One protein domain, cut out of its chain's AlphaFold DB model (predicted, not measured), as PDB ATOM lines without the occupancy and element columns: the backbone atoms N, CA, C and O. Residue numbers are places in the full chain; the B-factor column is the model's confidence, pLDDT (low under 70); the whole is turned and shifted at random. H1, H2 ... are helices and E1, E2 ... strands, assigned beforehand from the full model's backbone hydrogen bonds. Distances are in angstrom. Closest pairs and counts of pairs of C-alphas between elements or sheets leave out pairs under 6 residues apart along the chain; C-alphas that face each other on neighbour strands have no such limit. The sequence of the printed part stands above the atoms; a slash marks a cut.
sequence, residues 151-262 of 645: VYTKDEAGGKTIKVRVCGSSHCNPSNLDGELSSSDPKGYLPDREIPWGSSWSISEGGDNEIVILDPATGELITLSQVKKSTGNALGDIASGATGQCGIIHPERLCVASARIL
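Overview. This is residues 151 to 262 of the 645 residues of an uncharacterized protein of bacterium (UniProt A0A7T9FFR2). With little regular structure, this is a small two-sheet sandwich, E1 E4 E5 E7 facing E3 E2 E6 with strands crossed at 51 degrees, amid long loops; short H1 lies far out at one end. The printed part has 112 residues, of which the named elements hold only 35, in the order E1 E2 E3 E4 E5 H1 E6 E7; by these elements the class is mostly strand, and both sheets are mixed. The whole is compact, radius of gyration of the C-alphas 13.6 A, spanning 43 by 32 by 24 A.

Arrangement. Start at E1, residues 151 to 153, parallel to E4, 211 to 215: N 152 and O 212 are 2.9 A apart. E2, 161 to 166, forms a hairpin with E3, 194 to 196, N 162 to O 195 2.9 A, and is parallel to E6, 254 to 256, N 165 to O 254 2.8 A. E4 forms a hairpin with E5, 220 to 225, N 213 to O 222 2.8 A; E5 is antiparallel to E7, 258 to 261, N 223 to O 260 2.8 A. H1, 236 to 240, is on neither sheet, with 0 of 1 O i to N i+4 and 1 of 2 O i to N i+3 pairs within hydrogen-bond range.

Along the chain. Find C-alpha 151 at (264.018, 141.355, 214.057), where E1 begins; E2 runs 16.3 A, E5 17.0 A, and E7 ends at C-alpha 261 (250.335, 137.936, 215.483).

Size, cuts and confidence. The printed part has no cut. Links E2 to E3, E3 to E4 and H1 to E6 are long. Look for pLDDT under 70 at residues 168 to 171, 206 and 229 to 249.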
ATOM      1  N   VAL A 151     265.061 141.025 215.037       94.44
ATOM      2  CA  VAL A 151     264.018 141.355 214.057       94.44
ATOM      3  C   VAL A 151     264.421 140.779 212.710       94.44
ATOM      4  O   VAL A 151     265.522 141.058 212.235       94.44
ATOM      5  N   TYR A 152     263.533 139.995 212.108       96.44
ATOM      6  CA  TYR A 152     263.681 139.442 210.764       96.44
ATOM      7  C   TYR A 152     262.476 139.810 209.909       96.44
ATOM      8  O   TYR A 152     261.373 140.044 210.406       96.44
ATOM      9  N   THR A 153     262.678 139.827 208.607       96.81
ATOM     10  CA  THR A 153     261.624 139.961 207.611       96.81
ATOM     11  C   THR A 153     261.251 138.598 207.039       96.81
ATOM     12  O   THR A 153     262.026 137.640 207.065       96.81
ATOM     13  N   LYS A 154     260.043 138.499 206.489       96.94
ATOM     14  CA  LYS A 154     259.581 137.320 205.754       96.94
ATOM     15  C   LYS A 154     260.500 136.970 204.582       96.94
ATOM     16  O   LYS A 154     260.756 135.789 204.359       96.94
ATOM     17  N   ASP A 155     261.020 137.967 203.871       96.75
ATOM     18  CA  ASP A 155     261.906 137.747 202.723       96.75
ATOM     19  C   ASP A 155     263.232 137.102 203.152       96.75
ATOM     20  O   ASP A 155     263.725 136.191 202.485       96.75
ATOM     21  N   GLU A 156     263.755 137.462 204.329       96.75
ATOM     22  CA  GLU A 156     264.946 136.833 204.928       96.75
ATOM     23  C   GLU A 156     264.739 135.360 205.320       96.75
ATOM     24  O   GLU A 156     265.713 134.652 205.590       96.75
ATOM     25  N   ALA A 157     263.499 134.859 205.348       96.12
ATOM     26  CA  ALA A 157     263.239 133.429 205.508       96.12
ATOM     27  C   ALA A 157     263.493 132.643 204.207       96.12
ATOM     28  O   ALA A 157     263.574 131.413 204.238       96.12
ATOM     29  N   GLY A 158     263.609 133.318 203.056       95.06
ATOM     30  CA  GLY A 158     263.835 132.680 201.757       95.06
ATOM     31  C   GLY A 158     262.694 131.749 201.341       95.06
ATOM     32  O   GLY A 158     262.944 130.667 200.814       95.06
ATOM     33  N   GLY A 159     261.450 132.121 201.660       94.50
ATOM     34  CA  GLY A 159     260.251 131.319 201.386       94.50
ATOM     35  C   GLY A 159     260.041 130.122 202.321       94.50
ATOM     36  O   GLY A 159     259.051 129.411 202.173       94.50
ATOM     37  N   LYS A 160     260.936 129.896 203.290       96.06
ATOM     38  CA  LYS A 160     260.789 128.826 204.281       96.06
ATOM     39  C   LYS A 160     259.786 129.216 205.358       96.06
ATOM     40  O   LYS A 160     259.767 130.353 205.837       96.06
ATOM     41  N   THR A 161     259.000 128.237 205.776       96.94
ATOM     42  CA  THR A 161     258.015 128.379 206.841       96.94
ATOM     43  C   THR A 161     258.184 127.284 207.890       96.94
ATOM     44  O   THR A 161     258.834 126.264 207.657       96.94
ATOM     45  N   ILE A 162     257.630 127.514 209.078       94.88
ATOM     46  CA  ILE A 162     257.560 126.516 210.145       94.88
ATOM     47  C   ILE A 162     256.241 126.649 210.901       94.88
ATOM     48  O   ILE A 162     255.698 127.748 211.044       94.88
ATOM     49  N   LYS A 163     255.731 125.535 211.425       94.06
ATOM     50  CA  LYS A 163     254.654 125.554 212.417       94.06
ATOM     51  C   LYS A 163     255.221 125.729 213.814       94.06
ATOM     52  O   LYS A 163     256.342 125.317 214.106       94.06
ATOM     53  N   VAL A 164     254.422 126.298 214.702       90.69
ATOM     54  CA  VAL A 164     254.840 126.558 216.079       90.69
ATOM     55  C   VAL A 164     254.189 125.567 217.036       90.69
ATOM     56  O   VAL A 164     253.092 125.056 216.794       90.69
ATOM     57  N   ARG A 165     254.888 125.293 218.134       87.62
ATOM     58  CA  ARG A 165     254.355 124.680 219.339       87.62
ATOM     59  C   ARG A 165     254.612 125.612 220.517       87.62
ATOM     60  O   ARG A 165     255.757 125.957 220.805       87.62
ATOM     61  N   VAL A 166     253.543 125.974 221.216       84.56
ATOM     62  CA  VAL A 166     253.639 126.736 222.462       84.56
ATOM     63  C   VAL A 166     253.715 125.768 223.638       84.56
ATOM     64  O   VAL A 166     253.048 124.731 223.647       84.56
ATOM     65  N   CYS A 167     254.537 126.083 224.636       72.25
ATOM     66  CA  CYS A 167     254.618 125.272 225.845       72.25
ATOM     67  C   CYS A 167     253.283 125.156 226.587       72.25
ATOM     68  O   CYS A 167     252.500 126.096 226.633       72.25
ATOM     69  N   GLY A 168     253.025 123.995 227.190       58.88
ATOM     70  CA  GLY A 168     251.772 123.702 227.901       58.88
ATOM     71  C   GLY A 168     251.808 123.995 229.406       58.88
ATOM     72  O   GLY A 168     251.044 123.386 230.148       58.88
ATOM     73  N   SER A 169     252.728 124.841 229.889       58.78
ATOM     74  CA  SER A 169     252.859 125.145 231.326       58.78
ATOM     75  C   SER A 169     251.993 126.340 231.747       58.78
ATOM     76  O   SER A 169     251.566 127.130 230.907       58.78
ATOM     77  N   SER A 170     251.787 126.527 233.056       53.66
ATOM     78  CA  SER A 170     251.042 127.670 233.620       53.66
ATOM     79  C   SER A 170     251.630 129.047 233.279       53.66
ATOM     80  O   SER A 170     250.982 130.057 233.528       53.66
ATOM     81  N   HIS A 171     252.846 129.095 232.734       60.19
ATOM     82  CA  HIS A 171     253.556 130.324 232.372       60.19
ATOM     83  C   HIS A 171     253.433 130.664 230.876       60.19
ATOM     84  O   HIS A 171     253.953 131.686 230.435       60.19
ATOM     85  N   CYS A 172     252.772 129.815 230.084       71.25
ATOM     86  CA  CYS A 172     252.686 129.940 228.633       71.25
ATOM     87  C   CYS A 172     251.289 130.404 228.216       71.25
ATOM     88  O   CYS A 172     250.278 129.853 228.655       71.25
ATOM     89  N   ASN A 173     251.230 131.409 227.343       73.94
ATOM     90  CA  ASN A 173     249.964 131.946 226.849       73.94
ATOM     91  C   ASN A 173     249.562 131.233 225.555       73.94
ATOM     92  O   ASN A 173     250.438 131.053 224.706       73.94
ATOM     93  N   PRO A 174     248.275 130.886 225.359       83.88
ATOM     94  CA  PRO A 174     247.822 130.330 224.091       83.88
ATOM     95  C   PRO A 174     248.211 131.265 222.940       83.88
ATOM     96  O   PRO A 174     248.146 132.494 223.046       83.88
ATOM     97  N   SER A 175     248.666 130.667 221.846       90.69
ATOM     98  CA  SER A 175     248.929 131.362 220.598       90.69
ATOM     99  C   SER A 175     247.651 131.995 220.067       90.69
ATOM    100  O   SER A 175     246.580 131.394 220.146       90.69
ATOM    101  N   ASN A 176     247.792 133.173 219.457       92.38
ATOM    102  CA  ASN A 176     246.712 133.801 218.703       92.38
ATOM    103  C   ASN A 176     246.909 133.713 217.173       92.38
ATOM    104  O   ASN A 176     246.257 134.444 216.417       92.38
ATOM    105  N   LEU A 177     247.831 132.867 216.694       94.69
ATOM    106  CA  LEU A 177     248.151 132.759 215.266       94.69
ATOM    107  C   LEU A 177     246.917 132.366 214.433       94.69
ATOM    108  O   LEU A 177     246.680 132.976 213.390       94.69
ATOM    109  N   ASP A 178     246.072 131.472 214.953       92.50
ATOM    110  CA  ASP A 178     244.823 131.024 214.311       92.50
ATOM    111  C   ASP A 178     243.567 131.783 214.786       92.50
ATOM    112  O   ASP A 178     242.444 131.411 214.458       92.50
ATOM    113  N   GLY A 179     243.745 132.860 215.556       90.38
ATOM    114  CA  GLY A 179     242.671 133.604 216.222       90.38
ATOM    115  C   GLY A 179     242.879 133.646 217.734       90.38
ATOM    116  O   GLY A 179     243.697 132.903 218.263       90.38
ATOM    117  N   GLU A 180     242.177 134.531 218.441       86.50
ATOM    118  CA  GLU A 180     242.246 134.579 219.907       86.50
ATOM    119  C   GLU A 180     241.537 133.354 220.502       86.50
ATOM    120  O   GLU A 180     240.318 133.207 220.386       86.50
ATOM    121  N   LEU A 181     242.312 132.465 221.125       81.44
ATOM    122  CA  LEU A 181     241.827 131.217 221.706       81.44
ATOM    123  C   LEU A 181     241.901 131.260 223.235       81.44
ATOM    124  O   LEU A 181     242.801 131.853 223.831       81.44
ATOM    125  N   SER A 182     240.942 130.601 223.888       78.56
ATOM    126  CA  SER A 182     240.972 130.400 225.339       78.56
ATOM    127  C   SER A 182     242.188 129.558 225.735       78.56
ATOM    128  O   SER A 182     242.575 128.647 225.008       78.56
ATOM    129  N   SER A 183     242.724 129.766 226.940       75.88
ATOM    130  CA  SER A 183     243.758 128.896 227.527       75.88
ATOM    131  C   SER A 183     243.322 127.434 227.688       75.88
ATOM    132  O   SER A 183     244.155 126.564 227.913       75.88
ATOM    133  N   SER A 184     242.022 127.149 227.580       77.19
ATOM    134  CA  SER A 184     241.490 125.784 227.572       77.19
ATOM    135  C   SER A 184     241.470 125.126 226.188       77.19
ATOM    136  O   SER A 184     241.231 123.921 226.106       77.19
ATOM    137  N   ASP A 185     241.705 125.881 225.110       78.62
ATOM    138  CA  ASP A 185     241.699 125.351 223.749       78.62
ATOM    139  C   ASP A 185     243.079 124.765 223.398       78.62
ATOM    140  O   ASP A 185     244.065 125.507 223.321       78.62
ATOM    141  N   PRO A 186     243.183 123.446 223.147       75.88
ATOM    142  CA  PRO A 186     244.454 122.822 222.795       75.88
ATOM    143  C   PRO A 186     245.060 123.378 221.498       75.88
ATOM    144  O   PRO A 186     246.283 123.353 221.353       75.88
ATOM    145  N   LYS A 187     244.253 123.930 220.577       80.19
ATOM    146  CA  LYS A 187     244.761 124.569 219.350       80.19
ATOM    147  C   LYS A 187     245.604 125.806 219.640       80.19
ATOM    148  O   LYS A 187     246.535 126.085 218.893       80.19
ATOM    149  N   GLY A 188     245.374 126.482 220.769       83.56
ATOM    150  CA  GLY A 188     246.229 127.579 221.225       83.56
ATOM    151  C   GLY A 188     247.678 127.143 221.472       83.56
ATOM    152  O   GLY A 188     248.587 127.965 221.423       83.56
ATOM    153  N   TYR A 189     247.928 125.851 221.689       85.88
ATOM    154  CA  TYR A 189     249.265 125.325 221.969       85.88
ATOM    155  C   TYR A 189     249.913 124.623 220.771       85.88
ATOM    156  O   TYR A 189     251.128 124.408 220.757       85.88
ATOM    157  N   LEU A 190     249.127 124.314 219.739       87.56
ATOM    158  CA  LEU A 190     249.565 123.695 218.487       87.56
ATOM    159  C   LEU A 190     248.895 124.389 217.288       87.56
ATOM    160  O   LEU A 190     248.118 123.745 216.583       87.56
ATOM    161  N   PRO A 191     249.180 125.683 217.047       91.56
ATOM    162  CA  PRO A 191     248.550 126.418 215.957       91.56
ATOM    163  C   PRO A 191     248.884 125.809 214.589       91.56
ATOM    164  O   PRO A 191     249.993 125.317 214.361       91.56
ATOM    165  N   ASP A 192     247.935 125.836 213.663       92.56
ATOM    166  CA  ASP A 192     248.083 125.311 212.306       92.56
ATOM    167  C   ASP A 192     248.734 126.306 211.351       92.56
ATOM    168  O   ASP A 192     249.399 125.872 210.405       92.56
ATOM    169  N   ARG A 193     248.588 127.615 211.605       94.94
ATOM    170  CA  ARG A 193     249.241 128.664 210.821       94.94
ATOM    171  C   ARG A 193     250.755 128.485 210.817       94.94
ATOM    172  O   ARG A 193     251.420 128.493 211.854       94.94
ATOM    173  N   GLU A 194     251.295 128.409 209.611       95.56
ATOM    174  CA  GLU A 194     252.724 128.499 209.373       95.56
ATOM    175  C   GLU A 194     253.206 129.948 209.447       95.56
ATOM    176  O   GLU A 194     252.497 130.882 209.064       95.56
ATOM    177  N   ILE A 195     254.433 130.129 209.928       97.19
ATOM    178  CA  ILE A 195     255.096 131.432 210.005       97.19
ATOM    179  C   ILE A 195     256.401 131.411 209.201       97.19
ATOM    180  O   ILE A 195     257.022 130.348 209.109       97.19
ATOM    181  N   PRO A 196     256.853 132.548 208.636       97.38
ATOM    182  CA  PRO A 196     258.165 132.630 207.994       97.38
ATOM    183  C   PRO A 196     259.279 132.259 208.975       97.38
ATOM    184  O   PRO A 196     259.271 132.720 210.116       97.38
ATOM    185  N   TRP A 197     260.234 131.430 208.553       95.12
ATOM    186  CA  TRP A 197     261.315 130.992 209.436       95.12
ATOM    187  C   TRP A 197     262.582 130.574 208.695       95.12
ATOM    188  O   TRP A 197     262.588 129.608 207.931       95.12
ATOM    189  N   GLY A 198     263.693 131.249 208.992       92.50
ATOM    190  CA  GLY A 198     265.027 130.796 208.613       92.50
ATOM    191  C   GLY A 198     265.665 129.964 209.725       92.50
ATOM    192  O   GLY A 198     265.930 130.471 210.811       92.50
ATOM    193  N   SER A 199     265.997 128.698 209.454       87.12
ATOM    194  CA  SER A 199     266.666 127.819 210.433       87.12
ATOM    195  C   SER A 199     268.032 128.340 210.914       87.12
ATOM    196  O   SER A 199     268.488 127.949 211.985       87.12
ATOM    197  N   SER A 200     268.672 129.230 210.148       88.38
ATOM    198  CA  SER A 200     269.947 129.881 210.474       88.38
ATOM    199  C   SER A 200     269.805 131.207 211.224       88.38
ATOM    200  O   SER A 200     270.820 131.786 211.611       88.38
ATOM    201  N   TRP A 201     268.587 131.721 211.420       91.44
ATOM    202  CA  TRP A 201     268.369 132.963 212.161       91.44
ATOM    203  C   TRP A 201     268.978 132.845 213.550       91.44
ATOM    204  O   TRP A 201     268.888 131.785 214.148       91.44
ATOM    205  N   SER A 202     269.592 133.899 214.079       88.12
ATOM    206  CA  SER A 202     270.144 133.968 215.441       88.12
ATOM    207  C   SER A 202     269.096 134.443 216.453       88.12
ATOM    208  O   SER A 202     268.204 135.211 216.101       88.12
ATOM    209  N   ILE A 203     269.217 133.997 217.712       82.06
ATOM    210  CA  ILE A 203     268.361 134.422 218.838       82.06
ATOM    211  C   ILE A 203     269.227 134.886 219.997       82.06
ATOM    212  O   ILE A 203     270.338 134.391 220.170       82.06
ATOM    213  N   SER A 204     268.699 135.818 220.782       80.06
ATOM    214  CA  SER A 204     269.282 136.179 222.071       80.06
ATOM    215  C   SER A 204     268.992 135.076 223.083       80.06
ATOM    216  O   SER A 204     267.940 134.450 222.991       80.06
ATOM    217  N   GLU A 205     269.886 134.860 224.044       73.00
ATOM    218  CA  GLU A 205     269.717 133.896 225.142       73.00
ATOM    219  C   GLU A 205     269.752 134.543 226.536       73.00
ATOM    220  O   GLU A 205     269.445 133.880 227.521       73.00
ATOM    221  N   GLY A 206     270.108 135.831 226.639       65.31
ATOM    222  CA  GLY A 206     270.191 136.546 227.920       65.31
ATOM    223  C   GLY A 206     268.860 137.035 228.486       65.31
ATOM    224  O   GLY A 206     268.798 137.411 229.650       65.31
ATOM    225  N   GLY A 207     267.790 137.011 227.692       70.81
ATOM    226  CA  GLY A 207     266.445 137.400 228.116       70.81
ATOM    227  C   GLY A 207     265.409 136.388 227.646       70.81
ATOM    228  O   GLY A 207     265.673 135.196 227.565       70.81
ATOM    229  N   ASP A 208     264.229 136.861 227.265       75.50
ATOM    230  CA  ASP A 208     263.133 135.994 226.817       75.50
ATOM    231  C   ASP A 208     263.274 135.492 225.375       75.50
ATOM    232  O   ASP A 208     262.266 135.230 224.736       75.50
ATOM    233  N   ASN A 209     264.490 135.385 224.832       81.88
ATOM    234  CA  ASN A 209     264.790 134.884 223.481       81.88
ATOM    235  C   ASN A 209     263.789 135.350 222.409       81.88
ATOM    236  O   ASN A 209     263.231 134.536 221.669       81.88
ATOM    237  N   GLU A 210     263.492 136.651 222.388       86.06
ATOM    238  CA  GLU A 210     262.400 137.184 221.577       86.06
ATOM    239  C   GLU A 210     262.807 137.383 220.116       86.06
ATOM    240  O   GLU A 210     263.905 137.864 219.812       86.06
ATOM    241  N   ILE A 211     261.873 137.055 219.222       91.31
ATOM    242  CA  ILE A 211     261.953 137.354 217.793       91.31
ATOM    243  C   ILE A 211     260.736 138.184 217.391       91.31
ATOM    244  O   ILE A 211     259.605 137.861 217.757       91.31
ATOM    245  N   VAL A 212     260.971 139.204 216.573       94.81
ATOM    246  CA  VAL A 212     259.946 139.875 215.773       94.81
ATOM    247  C   VAL A 212     260.118 139.459 214.315       94.81
ATOM    248  O   VAL A 212     261.227 139.499 213.785       94.81
ATOM    249  N   ILE A 213     259.026 139.068 213.667       97.19
ATOM    250  CA  ILE A 213     258.979 138.738 212.241       97.19
ATOM    251  C   ILE A 213     258.039 139.730 211.566       97.19
ATOM    252  O   ILE A 213     256.878 139.849 211.963       97.19
ATOM    253  N   LEU A 214     258.542 140.438 210.562       97.56
ATOM    254  CA  LEU A 214     257.795 141.434 209.800       97.56
ATOM    255  C   LEU A 214     257.507 140.909 208.395       97.56
ATOM    256  O   LEU A 214     258.399 140.390 207.727       97.56
ATOM    257  N   ASP A 215     256.288 141.105 207.910       97.38
ATOM    258  CA  ASP A 215     255.966 141.022 206.484       97.38
ATOM    259  C   ASP A 215     255.647 142.441 205.988       97.38
ATOM    260  O   ASP A 215     254.513 142.902 206.137       97.38
ATOM    261  N   PRO A 216     256.626 143.177 205.429       94.56
ATOM    262  CA  PRO A 216     256.404 144.548 204.972       94.56
ATOM    263  C   PRO A 216     255.383 144.666 203.831       94.56
ATOM    264  O   PRO A 216     254.791 145.733 203.666       94.56
ATOM    265  N   ALA A 217     255.164 143.599 203.051       94.88
ATOM    266  CA  ALA A 217     254.237 143.617 201.922       94.88
ATOM    267  C   ALA A 217     252.776 143.613 202.389       94.88
ATOM    268  O   ALA A 217     251.939 144.324 201.835       94.88
ATOM    269  N   THR A 218     252.471 142.839 203.430       95.62
ATOM    270  CA  THR A 218     251.113 142.728 203.992       95.62
ATOM    271  C   THR A 218     250.900 143.618 205.219       95.62
ATOM    272  O   THR A 218     249.769 143.986 205.539       95.62
ATOM    273  N   GLY A 219     251.985 144.004 205.894       96.25
ATOM    274  CA  GLY A 219     251.966 144.677 207.187       96.25
ATOM    275  C   GLY A 219     251.697 143.735 208.361       96.25
ATOM    276  O   GLY A 219     251.310 144.210 209.428       96.25
ATOM    277  N   GLU A 220     251.871 142.420 208.200       96.81
ATOM    278  CA  GLU A 220     251.795 141.487 209.324       96.81
ATOM    279  C   GLU A 220     253.026 141.611 210.231       96.81
ATOM    280  O   GLU A 220     254.157 141.798 209.777       96.81
ATOM    281  N   LEU A 221     252.794 141.479 211.536       96.56
ATOM    282  CA  LEU A 221     253.835 141.457 212.556       96.56
ATOM    283  C   LEU A 221     253.582 140.283 213.491       96.56
ATOM    284  O   LEU A 221     252.509 140.183 214.089       96.56
ATOM    285  N   ILE A 222     254.580 139.417 213.635       95.69
ATOM    286  CA  ILE A 222     254.557 138.266 214.536       95.69
ATOM    287  C   ILE A 222     255.626 138.460 215.607       95.69
ATOM    288  O   ILE A 222     256.756 138.838 215.308       95.69
ATOM    289  N   THR A 223     255.282 138.185 216.860       93.38
ATOM    290  CA  THR A 223     256.215 138.141 217.982       93.38
ATOM    291  C   THR A 223     256.262 136.744 218.575       93.38
ATOM    292  O   THR A 223     255.235 136.107 218.824       93.38
ATOM    293  N   LEU A 224     257.479 136.265 218.807       91.19
ATOM    294  CA  LEU A 224     257.759 135.009 219.483       91.19
ATOM    295  C   LEU A 224     258.551 135.292 220.758       91.19
ATOM    296  O   LEU A 224     259.421 136.163 220.755       91.19
ATOM    297  N   SER A 225     258.293 134.532 221.819       87.25
ATOM    298  CA  SER A 225     259.090 134.574 223.050       87.25
ATOM    299  C   SER A 225     259.547 133.188 223.485       87.25
ATOM    300  O   SER A 225     258.935 132.172 223.167       87.25
ATOM    301  N   GLN A 226     260.656 133.165 224.214       82.81
ATOM    302  CA  GLN A 226     261.410 132.004 224.674       82.81
ATOM    303  C   GLN A 226     261.645 130.986 223.551       82.81
ATOM    304  O   GLN A 226     261.446 129.788 223.731       82.81
ATOM    305  N   VAL A 227     262.049 131.479 222.375       85.88
ATOM    306  CA  VAL A 227     262.307 130.650 221.193       85.88
ATOM    307  C   VAL A 227     263.460 129.680 221.459       85.88
ATOM    308  O   VAL A 227     264.500 130.069 222.000       85.88
ATOM    309  N   LYS A 228     263.295 128.421 221.038       80.00
ATOM    310  CA  LYS A 228     264.313 127.358 221.107       80.00
ATOM    311  C   LYS A 228     264.461 126.684 219.732       80.00
ATOM    312  O   LYS A 228     263.488 126.150 219.210       80.00
ATOM    313  N   LYS A 229     265.667 126.687 219.137       69.06
ATOM    314  CA  LYS A 229     265.911 126.248 217.738       69.06
ATOM    315  C   LYS A 229     266.150 124.742 217.504       69.06
ATOM    316  O   LYS A 229     266.516 124.396 216.387       69.06
ATOM    317  N   SER A 230     265.866 123.862 218.477       58.00
ATOM    318  CA  SER A 230     265.922 122.369 218.398       58.00
ATOM    319  C   SER A 230     267.348 121.745 218.395       58.00
ATOM    320  O   SER A 230     268.308 122.503 218.322       58.00
ATOM    321  N   THR A 231     267.606 120.428 218.580       41.91
ATOM    322  CA  THR A 231     266.878 119.163 218.258       41.91
ATOM    323  C   THR A 231     267.169 118.020 219.258       41.91
ATOM    324  O   THR A 231     268.282 117.922 219.761       41.91
ATOM    325  N   GLY A 232     266.213 117.109 219.480       40.78
ATOM    326  CA  GLY A 232     266.216 116.095 220.542       40.78
ATOM    327  C   GLY A 232     267.455 115.202 220.727       40.78
ATOM    328  O   GLY A 232     268.071 114.738 219.777       40.78
ATOM    329  N   ASN A 233     267.735 114.902 221.997       35.66
ATOM    330  CA  ASN A 233     267.822 113.546 222.543       35.66
ATOM    331  C   ASN A 233     267.578 113.634 224.057       35.66
ATOM    332  O   ASN A 233     268.152 114.475 224.753       35.66
ATOM    333  N   ALA A 234     266.693 112.776 224.563       44.69
ATOM    334  CA  ALA A 234     266.411 112.644 225.984       44.69
ATOM    335  C   ALA A 234     267.723 112.398 226.746       44.69
ATOM    336  O   ALA A 234     268.370 111.386 226.501       44.69
ATOM    337  N   LEU A 235     268.112 113.366 227.589       38.53
ATOM    338  CA  LEU A 235     269.036 113.330 228.743       38.53
ATOM    339  C   LEU A 235     269.810 114.656 228.879       38.53
ATOM    340  O   LEU A 235     269.927 115.163 229.990       38.53
ATOM    341  N   GLY A 236     270.246 115.276 227.775       37.69
ATOM    342  CA  GLY A 236     270.939 116.579 227.809       37.69
ATOM    343  C   GLY A 236     270.003 117.762 228.090       37.69
ATOM    344  O   GLY A 236     270.309 118.635 228.898       37.69
ATOM    345  N   ASP A 237     268.808 117.739 227.500       38.19
ATOM    346  CA  ASP A 237     267.794 118.789 227.671       38.19
ATOM    347  C   ASP A 237     267.065 118.739 229.030       38.19
ATOM    348  O   ASP A 237     266.462 119.728 229.455       38.19
ATOM    349  N   ILE A 238     267.163 117.601 229.735       40.81
ATOM    350  CA  ILE A 238     266.670 117.414 231.111       40.81
ATOM    351  C   ILE A 238     267.555 118.192 232.093       40.81
ATOM    352  O   ILE A 238     267.052 118.753 233.063       40.81
ATOM    353  N   ALA A 239     268.855 118.289 231.803       37.06
ATOM    354  CA  ALA A 239     269.813 119.037 232.608       37.06
ATOM    355  C   ALA A 239     269.764 120.560 232.361       37.06
ATOM    356  O   ALA A 239     270.201 121.321 233.219       37.06
ATOM    357  N   SER A 240     269.220 121.017 231.221       39.53
ATOM    358  CA  SER A 240     269.126 122.442 230.843       39.53
ATOM    359  C   SER A 240     267.736 123.068 231.044       39.53
ATOM    360  O   SER A 240     267.560 124.264 230.812       39.53
ATOM    361  N   GLY A 241     266.729 122.277 231.436       41.72
ATOM    362  CA  GLY A 241     265.338 122.724 231.579       41.72
ATOM    363  C   GLY A 241     264.577 122.901 230.254       41.72
ATOM    364  O   GLY A 241     263.372 123.154 230.273       41.72
ATOM    365  N   ALA A 242     265.226 122.706 229.099       39.47
ATOM    366  CA  ALA A 242     264.610 122.851 227.778       39.47
ATOM    367  C   ALA A 242     263.581 121.742 227.460       39.47
ATOM    368  O   ALA A 242     262.566 122.017 226.811       39.47
ATOM    369  N   THR A 243     263.741 120.520 227.993       40.34
ATOM    370  CA  THR A 243     262.687 119.483 227.917       40.34
ATOM    371  C   THR A 243     261.439 119.831 228.724       40.34
ATOM    372  O   THR A 243     260.382 119.271 228.452       40.34
ATOM    373  N   GLY A 244     261.528 120.741 229.701       47.62
ATOM    374  CA  GLY A 244     260.395 121.112 230.555       47.62
ATOM    375  C   GLY A 244     259.356 121.992 229.856       47.62
ATOM    376  O   GLY A 244     258.198 122.016 230.265       47.62
ATOM    377  N   GLN A 245     259.750 122.697 228.791       53.00
ATOM    378  CA  GLN A 245     258.894 123.686 228.142       53.00
ATOM    379  C   GLN A 245     258.056 123.070 227.010       53.00
ATOM    380  O   GLN A 245     256.829 123.169 227.034       53.00
ATOM    381  N   CYS A 246     258.682 122.369 226.059       59.25
ATOM    382  CA  CYS A 246     257.959 121.678 224.987       59.25
ATOM    383  C   CYS A 246     258.167 120.152 224.984       59.25
ATOM    384  O   CYS A 246     257.319 119.440 224.473       59.25
ATOM    385  N   GLY A 247     259.207 119.571 225.584       56.69
ATOM    386  CA  GLY A 247     259.426 118.114 225.500       56.69
ATOM    387  C   GLY A 247     259.652 117.600 224.062       56.69
ATOM    388  O   GLY A 247     259.952 118.380 223.165       56.69
ATOM    389  N   ILE A 248     259.513 116.284 223.839       58.91
ATOM    390  CA  ILE A 248     259.928 115.597 222.587       58.91
ATOM    391  C   ILE A 248     258.827 115.422 221.525       58.91
ATOM    392  O   ILE A 248     259.084 114.900 220.444       58.91
ATOM    393  N   ILE A 249     257.589 115.805 221.832       62.50
ATOM    394  CA  ILE A 249     256.445 115.641 220.924       62.50
ATOM    395  C   ILE A 249     256.461 116.786 219.890       62.50
ATOM    396  O   ILE A 249     256.783 117.922 220.227       62.50
ATOM    397  N   HIS A 250     256.111 116.523 218.636       74.75
ATOM    398  CA  HIS A 250     256.172 117.511 217.547       74.75
ATOM    399  C   HIS A 250     257.557 118.163 217.316       74.75
ATOM    400  O   HIS A 250     257.656 119.396 217.325       74.75
ATOM    401  N   PRO A 251     258.639 117.380 217.122       73.12
ATOM    402  CA  PRO A 251     259.977 117.923 216.856       73.12
ATOM    403  C   PRO A 251     260.064 118.723 215.545       73.12
ATOM    404  O   PRO A 251     260.999 119.494 215.357       73.12
ATOM    405  N   GLU A 252     259.090 118.563 214.647       82.50
ATOM    406  CA  GLU A 252     258.946 119.325 213.407       82.50
ATOM    407  C   GLU A 252     258.476 120.778 213.613       82.50
ATOM    408  O   GLU A 252     258.460 121.558 212.662       82.50
ATOM    409  N   ARG A 253     258.069 121.153 214.835       88.38
ATOM    410  CA  ARG A 253     257.544 122.483 215.169       88.38
ATOM    411  C   ARG A 253     258.548 123.301 215.978       88.38
ATOM    412  O   ARG A 253     259.239 122.781 216.851       88.38
ATOM    413  N   LEU A 254     258.568 124.613 215.757       88.81
ATOM    414  CA  LEU A 254     259.367 125.542 216.555       88.81
ATOM    415  C   LEU A 254     258.809 125.640 217.983       88.81
ATOM    416  O   LEU A 254     257.637 125.967 218.156       88.81
ATOM    417  N   CYS A 255     259.641 125.400 219.000       85.12
ATOM    418  CA  CYS A 255     259.242 125.528 220.404       85.12
ATOM    419  C   CYS A 255     259.377 126.974 220.900       85.12
ATOM    420  O   CYS A 255     260.441 127.589 220.757       85.12
ATOM    421  N   VAL A 256     258.308 127.493 221.514       87.56
ATOM    422  CA  VAL A 256     258.233 128.853 222.071       87.56
ATOM    423  C   VAL A 256     257.362 128.909 223.341       87.56
ATOM    424  O   VAL A 256     256.545 128.019 223.587       87.56
ATOM    425  N   ALA A 257     257.473 129.988 224.123       83.00
ATOM    426  CA  ALA A 257     256.538 130.313 225.211       83.00
ATOM    427  C   ALA A 257     255.304 131.095 224.775       83.00
ATOM    428  O   ALA A 257     254.251 131.019 225.413       83.00
ATOM    429  N   SER A 258     255.435 131.866 223.705       86.69
ATOM    430  CA  SER A 258     254.333 132.604 223.113       86.69
ATOM    431  C   SER A 258     254.587 132.787 221.626       86.69
ATOM    432  O   SER A 258     255.722 133.019 221.213       86.69
ATOM    433  N   ALA A 259     253.518 132.686 220.840       91.69
ATOM    434  CA  ALA A 259     253.513 133.004 219.421       91.69
ATOM    435  C   ALA A 259     252.299 133.859 219.116       91.69
ATOM    436  O   ALA A 259     251.166 133.363 219.189       91.69
ATOM    437  N   ARG A 260     252.528 135.137 218.817       92.44
ATOM    438  CA  ARG A 260     251.444 136.091 218.621       92.44
ATOM    439  C   ARG A 260     251.579 136.840 217.309       92.44
ATOM    440  O   ARG A 260     252.658 137.309 216.982       92.44
ATOM    441  N   ILE A 261     250.479 136.993 216.588       94.62
ATOM    442  CA  ILE A 261     250.335 137.936 215.483       94.62
ATOM    443  C   ILE A 261     249.638 139.201 215.995       94.62
ATOM    444  O   ILE A 261     248.785 139.142 216.892       94.62
ATOM    445  N   LEU A 262     250.032 140.360 215.470       94.38
ATOM    446  CA  LEU A 262     249.399 141.632 215.791       94.38
ATOM    447  C   LEU A 262     247.935 141.603 215.340       94.38
ATOM    448  O   LEU A 262     247.636 141.404 214.162       94.38
TER     449      LEU A 262